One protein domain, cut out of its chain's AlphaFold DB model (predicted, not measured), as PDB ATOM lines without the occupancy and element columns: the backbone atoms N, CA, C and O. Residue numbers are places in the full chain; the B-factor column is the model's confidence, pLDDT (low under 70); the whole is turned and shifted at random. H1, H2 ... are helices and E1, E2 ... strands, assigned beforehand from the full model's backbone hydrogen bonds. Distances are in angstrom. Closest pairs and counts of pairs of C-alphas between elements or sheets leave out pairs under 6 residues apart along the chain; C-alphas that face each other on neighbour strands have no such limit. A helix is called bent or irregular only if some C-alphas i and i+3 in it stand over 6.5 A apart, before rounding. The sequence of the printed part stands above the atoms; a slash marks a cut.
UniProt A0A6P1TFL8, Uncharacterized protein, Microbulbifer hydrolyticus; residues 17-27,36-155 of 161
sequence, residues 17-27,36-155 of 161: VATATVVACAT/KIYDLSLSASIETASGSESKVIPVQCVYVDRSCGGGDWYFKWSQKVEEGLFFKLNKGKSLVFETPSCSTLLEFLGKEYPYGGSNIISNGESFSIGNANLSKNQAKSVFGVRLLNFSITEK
ATOM      1  N   VAL A  17      17.263 155.585 -95.404       53.00
ATOM      2  CA  VAL A  17      17.121 154.160 -95.747       53.00
ATOM      3  C   VAL A  17      18.383 153.655 -96.444       53.00
ATOM      4  O   VAL A  17      18.926 152.630 -96.047       53.00
ATOM      5  N   ALA A  18      18.902 154.415 -97.415       52.62
ATOM      6  CA  ALA A  18      20.120 154.054 -98.141       52.62
ATOM      7  C   ALA A  18      21.363 154.035 -97.231       52.62
ATOM      8  O   ALA A  18      22.184 153.121 -97.316       52.62
ATOM      9  N   THR A  19      21.491 155.004 -96.319       56.12
ATOM     10  CA  THR A  19      22.600 155.039 -95.349       56.12
ATOM     11  C   THR A  19      22.479 153.945 -94.289       56.12
ATOM     12  O   THR A  19      23.483 153.305 -93.987       56.12
ATOM     13  N   ALA A  20      21.274 153.642 -93.789       59.22
ATOM     14  CA  ALA A  20      21.058 152.534 -92.857       59.22
ATOM     15  C   ALA A  20      21.405 151.168 -93.476       59.22
ATOM     16  O   ALA A  20      22.071 150.363 -92.828       59.22
ATOM     17  N   THR A  21      21.042 150.924 -94.742       58.09
ATOM     18  CA  THR A  21      21.420 149.682 -95.440       58.09
ATOM     19  C   THR A  21      22.929 149.546 -95.635       58.09
ATOM     20  O   THR A  21      23.470 148.459 -95.450       58.09
ATOM     21  N   VAL A  22      23.634 150.637 -95.956       60.97
ATOM     22  CA  VAL A  22      25.094 150.609 -96.161       60.97
ATOM     23  C   VAL A  22      25.838 150.395 -94.840       60.97
ATOM     24  O   VAL A  22      26.799 149.630 -94.801       60.97
ATOM     25  N   VAL A  23      25.380 151.014 -93.745       64.50
ATOM     26  CA  VAL A  23      25.975 150.839 -92.409       64.50
ATOM     27  C   VAL A  23      25.759 149.414 -91.883       64.50
ATOM     28  O   VAL A  23      26.702 148.828 -91.359       64.50
ATOM     29  N   ALA A  24      24.577 148.821 -92.089       66.12
ATOM     30  CA  ALA A  24      24.288 147.439 -91.688       66.12
ATOM     31  C   ALA A  24      25.177 146.406 -92.411       66.12
ATOM     32  O   ALA A  24      25.698 145.472 -91.799       66.12
ATOM     33  N   CYS A  25      25.446 146.609 -93.702       71.81
ATOM     34  CA  CYS A  25      26.396 145.765 -94.424       71.81
ATOM     35  C   CYS A  25      27.850 146.021 -94.001       71.81
ATOM     36  O   CYS A  25      28.646 145.082 -93.948       71.81
ATOM     37  N   ALA A  26      28.215 147.267 -93.676       68.38
ATOM     38  CA  ALA A  26      29.561 147.602 -93.211       68.38
ATOM     39  C   ALA A  26      29.909 146.880 -91.897       68.38
ATOM     40  O   ALA A  26      31.025 146.373 -91.766       68.38
ATOM     41  N   THR A  27      28.947 146.745 -90.975       68.19
ATOM     42  CA  THR A  27      29.124 146.007 -89.711       68.19
ATOM     43  C   THR A  27      29.285 144.494 -89.892       68.19
ATOM     44  O   THR A  27      29.847 143.850 -89.016       68.19
ATOM     45  N   LYS A  36      37.034 130.598-102.811       89.44
ATOM     46  CA  LYS A  36      36.783 131.302-104.083       89.44
ATOM     47  C   LYS A  36      36.206 130.385-105.159       89.44
ATOM     48  O   LYS A  36      35.500 130.861-106.043       89.44
ATOM     49  N   ILE A  37      36.542 129.102-105.110       93.56
ATOM     50  CA  ILE A  37      36.071 128.082-106.041       93.56
ATOM     51  C   ILE A  37      35.656 126.877-105.206       93.56
ATOM     52  O   ILE A  37      36.418 126.443-104.346       93.56
ATOM     53  N   TYR A  38      34.457 126.369-105.467       93.94
ATOM     54  CA  TYR A  38      33.984 125.084-104.969       93.94
ATOM     55  C   TYR A  38      33.815 124.145-106.158       93.94
ATOM     56  O   TYR A  38      32.999 124.411-107.047       93.94
ATOM     57  N   ASP A  39      34.577 123.057-106.162       94.50
ATOM     58  CA  ASP A  39      34.398 121.960-107.106       94.50
ATOM     59  C   ASP A  39      33.463 120.931-106.477       94.50
ATOM     60  O   ASP A  39      33.804 120.219-105.534       94.50
ATOM     61  N   LEU A  40      32.237 120.887-106.980       93.69
ATOM     62  CA  LEU A  40      31.151 120.084-106.448       93.69
ATOM     63  C   LEU A  40      30.885 118.880-107.349       93.69
ATOM     64  O   LEU A  40      31.090 118.900-108.563       93.69
ATOM     65  N   SER A  41      30.387 117.816-106.739       92.56
ATOM     66  CA  SER A  41      29.831 116.652-107.415       92.56
ATOM     67  C   SER A  41      28.353 116.565-107.070       92.56
ATOM     68  O   SER A  41      27.985 116.451-105.899       92.56
ATOM     69  N   LEU A  42      27.508 116.640-108.094       92.44
ATOM     70  CA  LEU A  42      26.070 116.462-107.959       92.44
ATOM     71  C   LEU A  42      25.728 115.035-108.369       92.44
ATOM     72  O   LEU A  42      26.006 114.631-109.500       92.44
ATOM     73  N   SER A  43      25.145 114.271-107.451       92.88
ATOM     74  CA  SER A  43      24.776 112.880-107.690       92.88
ATOM     75  C   SER A  43      23.270 112.690-107.616       92.88
ATOM     76  O   SER A  43      22.602 113.264-106.758       92.88
ATOM     77  N   ALA A  44      22.737 111.873-108.518       93.62
ATOM     78  CA  ALA A  44      21.345 111.458-108.515       93.62
ATOM     79  C   ALA A  44      21.281 109.943-108.678       93.62
ATOM     80  O   ALA A  44      21.976 109.379-109.521       93.62
ATOM     81  N   SER A  45      20.428 109.293-107.895       94.25
ATOM     82  CA  SER A  45      20.123 107.872-108.019       94.25
ATOM     83  C   SER A  45      18.627 107.699-108.206       94.25
ATOM     84  O   SER A  45      17.837 108.265-107.450       94.25
ATOM     85  N   ILE A  46      18.234 106.926-109.211       94.12
ATOM     86  CA  ILE A  46      16.840 106.660-109.548       94.12
ATOM     87  C   ILE A  46      16.565 105.164-109.567       94.12
ATOM     88  O   ILE A  46      17.439 104.349-109.845       94.12
ATOM     89  N   GLU A  47      15.314 104.809-109.318       93.81
ATOM     90  CA  GLU A  47      14.792 103.462-109.468       93.81
ATOM     91  C   GLU A  47      13.776 103.433-110.608       93.81
ATOM     92  O   GLU A  47      12.803 104.191-110.611       93.81
ATOM     93  N   THR A  48      13.970 102.525-111.555       91.25
ATOM     94  CA  THR A  48      13.095 102.304-112.710       91.25
ATOM     95  C   THR A  48      12.528 100.882-112.686       91.25
ATOM     96  O   THR A  48      12.784 100.096-111.768       91.25
ATOM     97  N   ALA A  49      11.723 100.526-113.690       86.38
ATOM     98  CA  ALA A  49      11.266  99.148-113.870       86.38
ATOM     99  C   ALA A  49      12.416  98.172-114.199       86.38
ATOM    100  O   ALA A  49      12.322  96.999-113.852       86.38
ATOM    101  N   SER A  50      13.492  98.648-114.839       86.25
ATOM    102  CA  SER A  50      14.654  97.839-115.239       86.25
ATOM    103  C   SER A  50      15.733  97.719-114.163       86.25
ATOM    104  O   SER A  50      16.616  96.875-114.290       86.25
ATOM    105  N   GLY A  51      15.672  98.533-113.111       90.94
ATOM    106  CA  GLY A  51      16.648  98.535-112.025       90.94
ATOM    107  C   GLY A  51      16.962  99.941-111.532       90.94
ATOM    108  O   GLY A  51      16.254 100.897-111.858       90.94
ATOM    109  N   SER A  52      18.022 100.057-110.738       93.56
ATOM    110  CA  SER A  52      18.498 101.342-110.229       93.56
ATOM    111  C   SER A  52      19.659 101.865-111.061       93.56
ATOM    112  O   SER A  52      20.561 101.111-111.425       93.56
ATOM    113  N   GLU A  53      19.653 103.166-111.317       94.19
ATOM    114  CA  GLU A  53      20.702 103.871-112.049       94.19
ATOM    115  C   GLU A  53      21.194 105.053-111.223       94.19
ATOM    116  O   GLU A  53      20.412 105.709-110.541       94.19
ATOM    117  N   SER A  54      22.490 105.345-111.302       93.75
ATOM    118  CA  SER A  54      23.098 106.490-110.629       93.75
ATOM    119  C   SER A  54      23.976 107.258-111.606       93.75
ATOM    120  O   SER A  54      24.693 106.655-112.406       93.75
ATOM    121  N   LYS A  55      23.919 108.588-111.540       93.38
ATOM    122  CA  LYS A  55      24.783 109.486-112.308       93.38
ATOM    123  C   LYS A  55      25.378 110.530-111.374       93.38
ATOM    124  O   LYS A  55      24.698 111.041-110.487       93.38
ATOM    125  N   VAL A  56      26.642 110.854-111.612       93.00
ATOM    126  CA  VAL A  56      27.360 111.944-110.953       93.00
ATOM    127  C   VAL A  56      27.838 112.898-112.037       93.00
ATOM    128  O   VAL A  56      28.357 112.441-113.056       93.00
ATOM    129  N   ILE A  57      27.648 114.200-111.838       92.75
ATOM    130  CA  ILE A  57      28.180 115.240-112.724       92.75
ATOM    131  C   ILE A  57      29.047 116.225-111.930       92.75
ATOM    132  O   ILE A  57      28.743 116.501-110.762       92.75
ATOM    133  N   PRO A  58      30.105 116.775-112.541       93.38
ATOM    134  CA  PRO A  58      30.852 117.873-111.952       93.38
ATOM    135  C   PRO A  58      30.080 119.191-112.099       93.38
ATOM    136  O   PRO A  58      29.510 119.493-113.151       93.38
ATOM    137  N   VAL A  59      30.089 119.998-111.041       93.94
ATOM    138  CA  VAL A  59      29.589 121.377-111.041       93.94
ATOM    139  C   VAL A  59      30.614 122.253-110.343       93.94
ATOM    140  O   VAL A  59      31.053 121.934-109.247       93.94
ATOM    141  N   GLN A  60      30.976 123.379-110.945       95.38
ATOM    142  CA  GLN A  60      31.904 124.327-110.338       95.38
ATOM    143  C   GLN A  60      31.182 125.630-109.994       95.38
ATOM    144  O   GLN A  60      30.517 126.231-110.844       95.38
ATOM    145  N   CYS A  61      31.362 126.086-108.757       95.25
ATOM    146  CA  CYS A  61      30.869 127.367-108.263       95.25
ATOM    147  C   CYS A  61      32.039 128.314-108.013       95.25
ATOM    148  O   CYS A  61      32.874 128.073-107.147       95.25
ATOM    149  N   VAL A  62      32.100 129.402-108.782       95.62
ATOM    150  CA  VAL A  62      33.167 130.408-108.714       95.62
ATOM    151  C   VAL A  62      32.602 131.687-108.117       95.62
ATOM    152  O   VAL A  62      31.641 132.246-108.648       95.62
ATOM    153  N   TYR A  63      33.195 132.159-107.027       93.38
ATOM    154  CA  TYR A  63      32.848 133.440-106.430       93.38
ATOM    155  C   TYR A  63      33.218 134.568-107.395       93.38
ATOM    156  O   TYR A  63      34.359 134.650-107.855       93.38
ATOM    157  N   VAL A  64      32.251 135.429-107.708       92.88
ATOM    158  CA  VAL A  64      32.439 136.554-108.630       92.88
ATOM    159  C   VAL A  64      32.526 137.858-107.859       92.88
ATOM    160  O   VAL A  64      33.476 138.613-108.039       92.88
ATOM    161  N   ASP A  65      31.515 138.139-107.038       89.75
ATOM    162  CA  ASP A  65      31.365 139.428-106.367       89.75
ATOM    163  C   ASP A  65      30.367 139.331-105.203       89.75
ATOM    164  O   ASP A  65      29.720 138.301-105.012       89.75
ATOM    165  N   ARG A  66      30.189 140.415-104.453       86.88
ATOM    166  CA  ARG A  66      29.145 140.557-103.440       86.88
ATOM    167  C   ARG A  66      28.420 141.884-103.593       86.88
ATOM    168  O   ARG A  66      29.014 142.904-103.920       86.88
ATOM    169  N   SER A  67      27.137 141.882-103.276       85.38
ATOM    170  CA  SER A  67      26.322 143.092-103.224       85.38
ATOM    171  C   SER A  67      25.661 143.216-101.863       85.38
ATOM    172  O   SER A  67      25.124 142.239-101.348       85.38
ATOM    173  N   CYS A  68      25.672 144.421-101.307       80.38
ATOM    174  CA  CYS A  68      24.880 144.755-100.131       80.38
ATOM    175  C   CYS A  68      23.456 145.113-100.567       80.38
ATOM    176  O   CYS A  68      23.274 145.981-101.424       80.38
ATOM    177  N   GLY A  69      22.451 144.479 -99.969       79.69
ATOM    178  CA  GLY A  69      21.049 144.833-100.176       79.69
ATOM    179  C   GLY A  69      20.215 144.486 -98.949       79.69
ATOM    180  O   GLY A  69      20.487 143.504 -98.273       79.69
ATOM    181  N   GLY A  70      19.222 145.312 -98.613       75.25
ATOM    182  CA  GLY A  70      18.317 145.020 -97.490       75.25
ATOM    183  C   GLY A  70      18.976 144.926 -96.103       75.25
ATOM    184  O   GLY A  70      18.298 144.536 -95.162       75.25
ATOM    185  N   GLY A  71      20.252 145.308 -95.965       75.19
ATOM    186  CA  GLY A  71      21.036 145.165 -94.732       75.19
ATOM    187  C   GLY A  71      21.929 143.919 -94.678       75.19
ATOM    188  O   GLY A  71      22.726 143.812 -93.752       75.19
ATOM    189  N   ASP A  72      21.860 143.048 -95.690       77.56
ATOM    190  CA  ASP A  72      22.613 141.795 -95.762       77.56
ATOM    191  C   ASP A  72      23.548 141.739 -96.980       77.56
ATOM    192  O   ASP A  72      23.366 142.429 -97.994       77.56
ATOM    193  N   TRP A  73      24.572 140.886 -96.883       82.25
ATOM    194  CA  TRP A  73      25.452 140.562 -98.002       82.25
ATOM    195  C   TRP A  73      24.868 139.431 -98.845       82.25
ATOM    196  O   TRP A  73      24.646 138.323 -98.365       82.25
ATOM    197  N   TYR A  74      24.710 139.693-100.138       84.50
ATOM    198  CA  TYR A  74      24.412 138.678-101.139       84.50
ATOM    199  C   TYR A  74      25.673 138.357-101.931       84.50
ATOM    200  O   TYR A  74      26.283 139.244-102.534       84.50
ATOM    201  N   PHE A  75      26.052 137.084-101.956       87.62
ATOM    202  CA  PHE A  75      27.210 136.611-102.709       87.62
ATOM    203  C   PHE A  75      26.789 136.184-104.113       87.62
ATOM    204  O   PHE A  75      25.873 135.380-104.296       87.62
ATOM    205  N   LYS A  76      27.473 136.728-105.115       90.62
ATOM    206  CA  LYS A  76      27.278 136.410-106.522       90.62
ATOM    207  C   LYS A  76      28.241 135.306-106.933       90.62
ATOM    208  O   LYS A  76      29.461 135.452-106.852       90.62
ATOM    209  N   TRP A  77      27.665 134.232-107.450       94.06
ATOM    210  CA  TRP A  77      28.379 133.052-107.914       94.06
ATOM    211  C   TRP A  77      28.185 132.870-109.416       94.06
ATOM    212  O   TRP A  77      27.090 133.072-109.939       94.06
ATOM    213  N   SER A  78      29.245 132.465-110.107       94.62
ATOM    214  CA  SER A  78      29.173 131.920-111.457       94.62
ATOM    215  C   SER A  78      29.141 130.403-111.364       94.62
ATOM    216  O   SER A  78      29.995 129.805-110.710       94.62
ATOM    217  N   GLN A  79      28.196 129.785-112.063       93.62
ATOM    218  CA  GLN A  79      28.045 128.337-112.120       93.62
ATOM    219  C   GLN A  79      28.553 127.812-113.461       93.62
ATOM    220  O   GLN A  79      28.162 128.318-114.512       93.62
ATOM    221  N   LYS A  80      29.403 126.787-113.427       93.00
ATOM    222  CA  LYS A  80      29.787 126.011-114.608       93.00
ATOM    223  C   LYS A  80      29.311 124.579-114.430       93.00
ATOM    224  O   LYS A  80      29.620 123.941-113.426       93.00
ATOM    225  N   VAL A  81      28.561 124.095-115.409       88.94
ATOM    226  CA  VAL A  81      28.056 122.725-115.472       88.94
ATOM    227  C   VAL A  81      28.516 122.163-116.808       88.94
ATOM    228  O   VAL A  81      28.148 122.706-117.847       88.94
ATOM    229  N   GLU A  82      29.354 121.130-116.785       78.50
ATOM    230  CA  GLU A  82      29.860 120.513-118.020       78.50
ATOM    231  C   GLU A  82      28.772 119.673-118.701       78.50
ATOM    232  O   GLU A  82      28.648 119.670-119.924       78.50
ATOM    233  N   GLU A  83      27.937 119.009-117.900       81.00
ATOM    234  CA  GLU A  83      26.874 118.126-118.367       81.00
ATOM    235  C   GLU A  83      25.652 118.199-117.450       81.00
ATOM    236  O   GLU A  83      25.789 118.284-116.235       81.00
ATOM    237  N   GLY A  84      24.442 118.080-118.004       82.06
ATOM    238  CA  GLY A  84      23.228 117.929-117.196       82.06
ATOM    239  C   GLY A  84      23.087 116.537-116.556       82.06
ATOM    240  O   GLY A  84      23.607 115.526-117.056       82.06
ATOM    241  N   LEU A  85      22.303 116.458-115.474       89.50
ATOM    242  CA  LEU A  85      21.881 115.186-114.877       89.50
ATOM    243  C   LEU A  85      20.738 114.579-115.678       89.50
ATOM    244  O   LEU A  85      19.561 114.824-115.428       89.50
ATOM    245  N   PHE A  86      21.130 113.790-116.670       91.75
ATOM    246  CA  PHE A  86      20.244 113.169-117.638       91.75
ATOM    247  C   PHE A  86      20.249 111.646-117.494       91.75
ATOM    248  O   PHE A  86      21.316 111.028-117.527       91.75
ATOM    249  N   PHE A  87      19.059 111.055-117.423       92.38
ATOM    250  CA  PHE A  87      18.823 109.612-117.377       92.38
ATOM    251  C   PHE A  87      17.972 109.175-118.568       92.38
ATOM    252  O   PHE A  87      16.927 109.768-118.850       92.38
ATOM    253  N   LYS A  88      18.393 108.113-119.262       90.88
ATOM    254  CA  LYS A  88      17.586 107.471-120.310       90.88
ATOM    255  C   LYS A  88      16.717 106.410-119.653       90.88
ATOM    256  O   LYS A  88      17.251 105.449-119.129       90.88
ATOM    257  N   LEU A  89      15.396 106.565-119.705       86.56
ATOM    258  CA  LEU A  89      14.487 105.645-119.017       86.56
ATOM    259  C   LEU A  89      14.106 104.455-119.909       86.56
ATOM    260  O   LEU A  89      14.280 103.302-119.537       86.56
ATOM    261  N   ASN A  90      13.560 104.723-121.097       81.56
ATOM    262  CA  ASN A  90      13.230 103.719-122.115       81.56
ATOM    263  C   ASN A  90      13.065 104.390-123.493       81.56
ATOM    264  O   ASN A  90      13.347 105.580-123.641       81.56
ATOM    265  N   LYS A  91      12.656 103.636-124.530       75.56
ATOM    266  CA  LYS A  91      12.530 104.146-125.910       75.56
ATOM    267  C   LYS A  91      11.645 105.402-125.958       75.56
ATOM    268  O   LYS A  91      10.428 105.301-125.869       75.56
ATOM    269  N   GLY A  92      12.281 106.562-126.123       76.00
ATOM    270  CA  GLY A  92      11.619 107.863-126.243       76.00
ATOM    271  C   GLY A  92      11.386 108.614-124.929       76.00
ATOM    272  O   GLY A  92      10.812 109.701-124.985       76.00
ATOM    273  N   LYS A  93      11.830 108.086-123.773       87.12
ATOM    274  CA  LYS A  93      11.716 108.773-122.478       87.12
ATOM    275  C   LYS A  93      13.058 109.054-121.822       87.12
ATOM    276  O   LYS A  93      13.921 108.178-121.732       87.12
ATOM    277  N   SER A  94      13.187 110.250-121.272       90.94
ATOM    278  CA  SER A  94      14.328 110.648-120.455       90.94
ATOM    279  C   SER A  94      13.907 111.507-119.278       90.94
ATOM    280  O   SER A  94      12.886 112.185-119.329       90.94
ATOM    281  N   LEU A  95      14.719 111.499-118.233       92.50
ATOM    282  CA  LEU A  95      14.555 112.336-117.056       92.50
ATOM    283  C   LEU A  95      15.749 113.275-116.953       92.50
ATOM    284  O   LEU A  95      16.894 112.833-117.041       92.50
ATOM    285  N   VAL A  96      15.472 114.561-116.773       92.12
ATOM    286  CA  VAL A  96      16.485 115.599-116.596       92.12
ATOM    287  C   VAL A  96      16.266 116.257-115.247       92.12
ATOM    288  O   VAL A  96      15.214 116.849-115.027       92.12
ATOM    289  N   PHE A  97      17.249 116.165-114.359       91.44
ATOM    290  CA  PHE A  97      17.241 116.919-113.110       91.44
ATOM    291  C   PHE A  97      17.771 118.321-113.375       91.44
ATOM    292  O   PHE A  97      18.840 118.487-113.973       91.44
ATOM    293  N   GLU A  98      17.032 119.332-112.929       88.38
ATOM    294  CA  GLU A  98      17.490 120.713-113.005       88.38
ATOM    295  C   GLU A  98      18.638 120.907-112.016       88.38
ATOM    296  O   GLU A  98      18.533 120.557-110.840       88.38
ATOM    297  N   THR A  99      19.761 121.446-112.490       87.88
ATOM    298  CA  THR A  99      20.895 121.750-111.617       87.88
ATOM    299  C   THR A  99      20.551 122.974-110.761       87.88
ATOM    300  O   THR A  99      20.294 124.038-111.331       87.88
ATOM    301  N   PRO A 100      20.558 122.871-109.418       87.88
ATOM    302  CA  PRO A 100      20.298 124.016-108.549       87.88
ATOM    303  C   PRO A 100      21.331 125.133-108.740       87.88
ATOM    304  O   PRO A 100      22.431 124.897-109.241       87.88
ATOM    305  N   SER A 101      20.984 126.346-108.301       91.12
ATOM    306  CA  SER A 101      21.921 127.477-108.279       91.12
ATOM    307  C   SER A 101      23.093 127.216-107.329       91.12
ATOM    308  O   SER A 101      22.922 126.523-106.327       91.12
ATOM    309  N   CYS A 102      24.250 127.839-107.561       92.44
ATOM    310  CA  CYS A 102      25.396 127.737-106.653       92.44
ATOM    311  C   CYS A 102      25.072 128.069-105.192       92.44
ATOM    312  O   CYS A 102      25.524 127.353-104.306       92.44
ATOM    313  N   SER A 103      24.255 129.090-104.920       89.75
ATOM    314  CA  SER A 103      23.852 129.412-103.544       89.75
ATOM    315  C   SER A 103      23.129 128.235-102.883       89.75
ATOM    316  O   SER A 103      23.438 127.869-101.754       89.75
ATOM    317  N   THR A 104      22.222 127.594-103.622       89.88
ATOM    318  CA  THR A 104      21.508 126.398-103.168       89.88
ATOM    319  C   THR A 104      22.438 125.193-103.041       89.88
ATOM    320  O   THR A 104      22.357 124.451-102.072       89.88
ATOM    321  N   LEU A 105      23.342 124.988-104.001       91.81
ATOM    322  CA  LEU A 105      24.295 123.882-103.954       91.81
ATOM    323  C   LEU A 105      25.189 123.963-102.707       91.81
ATOM    324  O   LEU A 105      25.414 122.953-102.049       91.81
ATOM    325  N   LEU A 106      25.658 125.165-102.365       92.12
ATOM    326  CA  LEU A 106      26.519 125.400-101.207       92.12
ATOM    327  C   LEU A 106      25.768 125.269 -99.872       92.12
ATOM    328  O   LEU A 106      26.306 124.703 -98.926       92.12
ATOM    329  N   GLU A 107      24.510 125.711 -99.791       90.62
ATOM    330  CA  GLU A 107      23.667 125.545 -98.590       90.62
ATOM    331  C   GLU A 107      23.457 124.062 -98.210       90.62
ATOM    332  O   GLU A 107      23.379 123.693 -97.025       90.62
ATOM    333  N   PHE A 108      23.402 123.205 -99.233       90.38
ATOM    334  CA  PHE A 108      23.200 121.761 -99.125       90.38
ATOM    335  C   PHE A 108      24.490 120.949 -99.294       90.38
ATOM    336  O   PHE A 108      24.431 119.729 -99.447       90.38
ATOM    337  N   LEU A 109      25.659 121.588 -99.225       90.06
ATOM    338  CA  LEU A 109      26.932 120.886 -99.300       90.06
ATOM    339  C   LEU A 109      27.050 119.851 -98.172       90.06
ATOM    340  O   LEU A 109      26.889 120.173 -96.994       90.06
ATOM    341  N   GLY A 110      27.309 118.593 -98.540       84.31
ATOM    342  CA  GLY A 110      27.384 117.478 -97.591       84.31
ATOM    343  C   GLY A 110      26.023 117.013 -97.063       84.31
ATOM    344  O   GLY A 110      25.975 116.216 -96.127       84.31
ATOM    345  N   LYS A 111      24.918 117.496 -97.642       84.19
ATOM    346  CA  LYS A 111      23.546 117.146 -97.266       84.19
ATOM    347  C   LYS A 111      22.802 116.544 -98.457       84.19
ATOM    348  O   LYS A 111      23.178 116.701 -99.620       84.19
ATOM    349  N   GLU A 112      21.717 115.849 -98.150       81.38
ATOM    350  CA  GLU A 112      20.731 115.460 -99.155       81.38
ATOM    351  C   GLU A 112      19.944 116.702 -99.591       81.38
ATOM    352  O   GLU A 112      19.616 117.547 -98.755       81.38
ATOM    353  N   TYR A 113      19.653 116.835-100.886       82.75
ATOM    354  CA  TYR A 113      18.882 117.949-101.434       82.75
ATOM    355  C   TYR A 113      17.450 117.488-101.751       82.75
ATOM    356  O   TYR A 113      17.217 116.833-102.769       82.75
ATOM    357  N   PRO A 114      16.464 117.821-100.896       70.12
ATOM    358  CA  PRO A 114      15.119 117.244-100.974       70.12
ATOM    359  C   PRO A 114      14.160 118.026-101.889       70.12
ATOM    360  O   PRO A 114      13.000 117.641-102.051       70.12
ATOM    361  N   TYR A 115      14.613 119.143-102.465       71.69
ATOM    362  CA  TYR A 115      13.781 120.085-103.221       71.69
ATOM    363  C   TYR A 115      14.215 120.164-104.698       71.69
ATOM    364  O   TYR A 115      14.997 119.338-105.161       71.69
ATOM    365  N   GLY A 116      13.651 121.092-105.476       81.62
ATOM    366  CA  GLY A 116      13.981 121.294-106.897       81.62
ATOM    367  C   GLY A 116      13.035 120.616-107.895       81.62
ATOM    368  O   GLY A 116      12.142 119.849-107.520       81.62
ATOM    369  N   GLY A 117      13.218 120.961-109.171       86.88
ATOM    370  CA  GLY A 117      12.449 120.454-110.302       86.88
ATOM    371  C   GLY A 117      13.217 119.426-111.128       86.88
ATOM    372  O   GLY A 117      14.446 119.392-111.165       86.88
ATOM    373  N   SER A 118      12.459 118.582-111.811       90.00
ATOM    374  CA  SER A 118      12.932 117.677-112.847       90.00
ATOM    375  C   SER A 118      11.976 117.712-114.025       90.00
ATOM    376  O   SER A 118      10.775 117.901-113.848       90.00
ATOM    377  N   ASN A 119      12.489 117.466-115.223       91.38
ATOM    378  CA  ASN A 119      11.696 117.377-116.438       91.38
ATOM    379  C   ASN A 119      11.731 115.945-116.972       91.38
ATOM    380  O   ASN A 119      12.793 115.409-117.299       91.38
ATOM    381  N   ILE A 120      10.558 115.320-117.061       89.44
ATOM    382  CA  ILE A 120      10.379 114.062-117.783       89.44
ATOM    383  C   ILE A 120      10.062 114.419-119.228       89.44
ATOM    384  O   ILE A 120       9.041 115.040-119.506       89.44
ATOM    385  N   ILE A 121      10.923 113.998-120.144       89.88
ATOM    386  CA  ILE A 121      10.700 114.113-121.580       89.88
ATOM    387  C   ILE A 121      10.147 112.777-122.061       89.88
ATOM    388  O   ILE A 121      10.768 111.743-121.826       89.88
ATOM    389  N   SER A 122       8.996 112.779-122.728       86.50
ATOM    390  CA  SER A 122       8.365 111.587-123.292       86.50
ATOM    391  C   SER A 122       7.866 111.895-124.695       86.50
ATOM    392  O   SER A 122       6.983 112.726-124.864       86.50
ATOM    393  N   ASN A 123       8.418 111.222-125.706       84.06
ATOM    394  CA  ASN A 123       8.055 111.421-127.116       84.06
ATOM    395  C   ASN A 123       8.144 112.890-127.584       84.06
ATOM    396  O   ASN A 123       7.383 113.315-128.446       84.06
ATOM    397  N   GLY A 124       9.079 113.662-127.021       82.12
ATOM    398  CA  GLY A 124       9.291 115.076-127.352       82.12
ATOM    399  C   GLY A 124       8.508 116.072-126.489       82.12
ATOM    400  O   GLY A 124       8.812 117.259-126.537       82.12
ATOM    401  N   GLU A 125       7.569 115.615-125.658       86.88
ATOM    402  CA  GLU A 125       6.855 116.466-124.697       86.88
ATOM    403  C   GLU A 125       7.572 116.488-123.347       86.88
ATOM    404  O   GLU A 125       8.062 115.453-122.892       86.88
ATOM    405  N   SER A 126       7.634 117.657-122.701       90.31
ATOM    406  CA  SER A 126       8.303 117.849-121.408       90.31
ATOM    407  C   SER A 126       7.291 118.094-120.292       90.31
ATOM    408  O   SER A 126       6.444 118.979-120.403       90.31
ATOM    409  N   PHE A 127       7.427 117.354-119.192       88.62
ATOM    410  CA  PHE A 127       6.590 117.458-117.998       88.62
ATOM    411  C   PHE A 127       7.452 117.780-116.781       88.62
ATOM    412  O   PHE A 127       8.313 116.981-116.403       88.62
ATOM    413  N   SER A 128       7.202 118.924-116.145       91.19
ATOM    414  CA  SER A 128       7.906 119.309-114.923       91.19
ATOM    415  C   SER A 128       7.316 118.609-113.702       91.19
ATOM    416  O   SER A 128       6.100 118.555-113.511       91.19
ATOM    417  N   ILE A 129       8.187 118.093-112.844       89.50
ATOM    418  CA  ILE A 129       7.833 117.416-111.604       89.50
ATOM    419  C   ILE A 129       8.805 117.804-110.494       89.50
ATOM    420  O   ILE A 129      10.016 117.830-110.682       89.50
ATOM    421  N   GLY A 130       8.275 118.099-109.310       91.31
ATOM    422  CA  GLY A 130       9.114 118.346-108.140       91.31
ATOM    423  C   GLY A 130       9.819 117.071-107.673       91.31
ATOM    424  O   GLY A 130       9.183 116.019-107.556       91.31
ATOM    425  N   ASN A 131      11.098 117.179-107.319       90.69
ATOM    426  CA  ASN A 131      11.910 116.068-106.812       90.69
ATOM    427  C   ASN A 131      11.253 115.388-105.599       90.69
ATOM    428  O   ASN A 131      11.153 114.166-105.557       90.69
ATOM    429  N   ALA A 132      10.658 116.168-104.689       89.25
ATOM    430  CA  ALA A 132       9.915 115.651-103.536       89.25
ATOM    431  C   ALA A 132       8.732 114.733-103.909       89.25
ATOM    432  O   ALA A 132       8.356 113.844-103.142       89.25
ATOM    433  N   ASN A 133       8.118 114.930-105.081       90.19
ATOM    434  CA  ASN A 133       7.073 114.036-105.574       90.19
ATOM    435  C   ASN A 133       7.664 112.777-106.203       90.19
ATOM    436  O   ASN A 133       7.084 111.710-106.020       90.19
ATOM    437  N   LEU A 134       8.815 112.886-106.875       90.69
ATOM    438  CA  LEU A 134       9.552 111.744-107.417       90.69
ATOM    439  C   LEU A 134      10.128 110.831-106.330       90.69
ATOM    440  O   LEU A 134      10.279 109.642-106.588       90.69
ATOM    441  N   SER A 135      10.414 111.337-105.127       90.69
ATOM    442  CA  SER A 135      10.963 110.519-104.032       90.69
ATOM    443  C   SER A 135       9.943 109.590-103.362       90.69
ATOM    444  O   SER A 135      10.310 108.680-102.618       90.69
ATOM    445  N   LYS A 136       8.641 109.780-103.613       89.62
ATOM    446  CA  LYS A 136       7.571 108.962-103.017       89.62
ATOM    447  C   LYS A 136       7.516 107.576-103.665       89.62
ATOM    448  O   LYS A 136       7.633 107.454-104.880       89.62
ATOM    449  N   ASN A 137       7.207 106.530-102.895       85.38
ATOM    450  CA  ASN A 137       7.087 105.158-103.422       85.38
ATOM    451  C   ASN A 137       6.106 105.045-104.604       85.38
ATOM    452  O   ASN A 137       6.398 104.391-105.604       85.38
ATOM    453  N   GLN A 138       4.970 105.744-104.530       88.25
ATOM    454  CA  GLN A 138       3.961 105.776-105.594       88.25
ATOM    455  C   GLN A 138       4.442 106.428-106.903       88.25
ATOM    456  O   GLN A 138       3.856 106.173-107.955       88.25
ATOM    457  N   ALA A 139       5.513 107.229-106.871       86.94
ATOM    458  CA  ALA A 139       6.058 107.885-108.057       86.94
ATOM    459  C   ALA A 139       6.532 106.873-109.106       86.94
ATOM    460  O   ALA A 139       6.251 107.057-110.289       86.94
ATOM    461  N   LYS A 140       7.137 105.753-108.669       85.44
ATOM    462  CA  LYS A 140       7.569 104.669-109.567       85.44
ATOM    463  C   LYS A 140       6.413 104.138-110.416       85.44
ATOM    464  O   LYS A 140       6.611 103.816-111.580       85.44
ATOM    465  N   SER A 141       5.210 104.072-109.842       83.06
ATOM    466  CA  SER A 141       4.007 103.596-110.532       83.06
ATOM    467  C   SER A 141       3.475 104.622-111.538       83.06
ATOM    468  O   SER A 141       3.207 104.279-112.684       83.06
ATOM    469  N   VAL A 142       3.376 105.897-111.138       83.38
ATOM    470  CA  VAL A 142       2.779 106.962-111.970       83.38
ATOM    471  C   VAL A 142       3.715 107.410-113.097       83.38
ATOM    472  O   VAL A 142       3.274 107.626-114.223       83.38
ATOM    473  N   PHE A 143       5.011 107.534-112.808       84.06
ATOM    474  CA  PHE A 143       6.000 108.109-113.726       84.06
ATOM    475  C   PHE A 143       6.958 107.066-114.313       84.06
ATOM    476  O   PHE A 143       7.753 107.387-115.194       84.06
ATOM    477  N   GLY A 144       6.903 105.817-113.841       87.88
ATOM    478  CA  GLY A 144       7.860 104.769-114.215       87.88
ATOM    479  C   GLY A 144       9.245 104.942-113.582       87.88
ATOM    480  O   GLY A 144      10.162 104.189-113.912       87.88
ATOM    481  N   VAL A 145       9.406 105.928-112.696       91.44
ATOM    482  CA  VAL A 145      10.674 106.286-112.057       91.44
ATOM    483  C   VAL A 145      10.439 106.817-110.643       91.44
ATOM    484  O   VAL A 145       9.442 107.491-110.381       91.44
ATOM    485  N   ARG A 146      11.360 106.510-109.729       93.00
ATOM    486  CA  ARG A 146      11.421 107.066-108.373       93.00
ATOM    487  C   ARG A 146      12.806 107.637-108.113       93.00
ATOM    488  O   ARG A 146      13.799 106.997-108.440       93.00
ATOM    489  N   LEU A 147      12.867 108.817-107.510       92.81
ATOM    490  CA  LEU A 147      14.112 109.391-107.014       92.81
ATOM    491  C   LEU A 147      14.495 108.686-105.707       92.81
ATOM    492  O   LEU A 147      13.702 108.645-104.770       92.81
ATOM    493  N   LEU A 148      15.687 108.097-105.658       92.69
ATOM    494  CA  LEU A 148      16.214 107.435-104.463       92.69
ATOM    495  C   LEU A 148      17.059 108.379-103.620       92.69
ATOM    496  O   LEU A 148      16.949 108.365-102.402       92.69
ATOM    497  N   ASN A 149      17.919 109.146-104.280       91.81
ATOM    498  CA  ASN A 149      18.829 110.081-103.641       91.81
ATOM    499  C   ASN A 149      19.170 111.194-104.630       91.81
ATOM    500  O   ASN A 149      19.339 110.935-105.825       91.81
ATOM    501  N   PHE A 150      19.323 112.405-104.114       91.94
ATOM    502  CA  PHE A 150      19.922 113.519-104.822       91.94
ATOM    503  C   PHE A 150      20.794 114.294-103.838       91.94
ATOM    504  O   PHE A 150      20.290 114.865-102.870       91.94
ATOM    505  N   SER A 151      22.106 114.274-104.043       92.00
ATOM    506  CA  SER A 151      23.054 114.811-103.067       92.00
ATOM    507  C   SER A 151      24.151 115.637-103.713       92.00
ATOM    508  O   SER A 151      24.490 115.465-104.888       92.00
ATOM    509  N   ILE A 152      24.706 116.539-102.905       92.69
ATOM    510  CA  ILE A 152      25.776 117.451-103.288       92.69
ATOM    511  C   ILE A 152      26.955 117.194-102.365       92.69
ATOM    512  O   ILE A 152      26.843 117.286-101.141       92.69
ATOM    513  N   THR A 153      28.105 116.896-102.947       92.88
ATOM    514  CA  THR A 153      29.344 116.700-102.197       92.88
ATOM    515  C   THR A 153      30.425 117.592-102.764       92.88
ATOM    516  O   THR A 153      30.489 117.790-103.975       92.88
ATOM    517  N   GLU A 154      31.308 118.098-101.913       92.62
ATOM    518  CA  GLU A 154      32.541 118.681-102.417       92.62
ATOM    519  C   GLU A 154      33.400 117.554-102.989       92.62
ATOM    520  O   GLU A 154      33.489 116.466-102.410       92.62
ATOM    521  N   LYS A 155      34.004 117.781-104.153       86.00
ATOM    522  CA  LYS A 155      35.046 116.896-104.644       86.00
ATOM    523  C   LYS A 155      36.213 117.081-103.682       86.00
ATOM    524  O   LYS A 155      36.830 118.139-103.690       86.00
TER     525      LYS A 155
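What this domain is: This is residues 17 to 27 and 36 to 155 of the 161 residues of an uncharacterized protein of Microbulbifer hydrolyticus (UniProt A0A6P1TFL8). A long, strongly curled sheet of four strands, E3, E2, E1 and E8, wraps round the short helix H2, and a smaller sheet, E4 to E7, covers part of it near one end, making a loose sandwich only partly face to face. At the far end, the tip of the bent hairpin E2 and E3 meets helix H1, while the short helices H3 and H4 lie near the beginning of E8. The printed part has 131 residues, with four named helices and eight named strands in the order H1, E1, E2, E3, E4, E5, H2, E6, E7, H3, H4, E8; the sheets, ordered E3, E2, E1, E8 and E4, E5, E6, E7, are both antiparallel, and the class is mixed, helices and strands. The whole is loose, with a radius of gyration of the C-alphas of 18.2 A, and only just a rod, with spans of 59 by 30 by 27 A.

Where its parts are: H1 is residues 17 to 27, 15.7 A long, and begins at C-alpha 17 at (17.121, 154.160, -95.747). After the cut come E1, residues 37 to 48, 35.2 A, and E2, residues 52 to 69, 44.7 A, which bends by 76 degrees at residue 65. E3 is residues 72 to 81, 28.0 A. E4 is residues 85 to 90, E5 is residues 93 to 97, and H2 is residues 102 to 107, beginning at C-alpha 102 at (25.396, 127.737, -106.653). E6 is residues 117 to 122, E7 is residues 125 to 130, H3 is residues 131 to 134 and H4 is residues 139 to 143. E8 is residues 145 to 154, 26.9 A, ending at C-alpha 154 at (32.541, 118.681, -102.417).

How they stand to each other: E1, E2 and E3 form a meander, each strand the antiparallel neighbour of the one before. E1 and E2 are a hairpin, with N 42 and O 57 at 2.9 A; E2 and E3 are another, with N 67 and O 74 at 2.9 A. E8, an edge strand, is antiparallel to E1 at 163 degrees, with N 43 and O 151 at 2.9 A. Across this sheet the way turns by 114 degrees, and it curls round H2; the closest C-alphas of E2 and H2, those of Cys 61 and Cys 102, are 5.7 A apart. H1 is on the same sheet at a height of 5.4 A, over none of its strands, but only just, with 2 of its C-alphas falling on E3; the C-alphas of Cys 25 and Asp 72, the closest of H1 and E3, are 5.6 A apart. In the second sheet, N 87 and O 95 of the hairpin E4 and E5 are 2.8 A apart, N 96 and O 119 of E5 and E6 2.9 A, and N 120 and O 127 of the hairpin E6 and E7 2.9 A. The two sheets form a sandwich, two sheets face to face, with their best planes 33 degrees apart; the closest C-alphas of E2 and E4, Ile 57 and Leu 85, are 6.7 A apart. H3 only grazes the second sheet with residues 131 to 134. H4 stands at the first sheet's level, at a height of 1.6 A. In H1, H2 and H4 every O i to N i+4 pair is within hydrogen-bond range; H3 is too short for such a pair.

The domain as a whole: The two C-alphas farthest apart, those of Thr 19 and Ser 50, are 61.1 A apart. Residues 28 to 35 are not printed, and C-alphas 27 and 36 are 21.9 A apart across this cut. Of the links that are printed whole, none is long; H2 to E6, with 9 residues, is short and the others are tight. The mean pLDDT of the printed part is 86.4, and residues 17 to 24 and 26 to 27 are under 70.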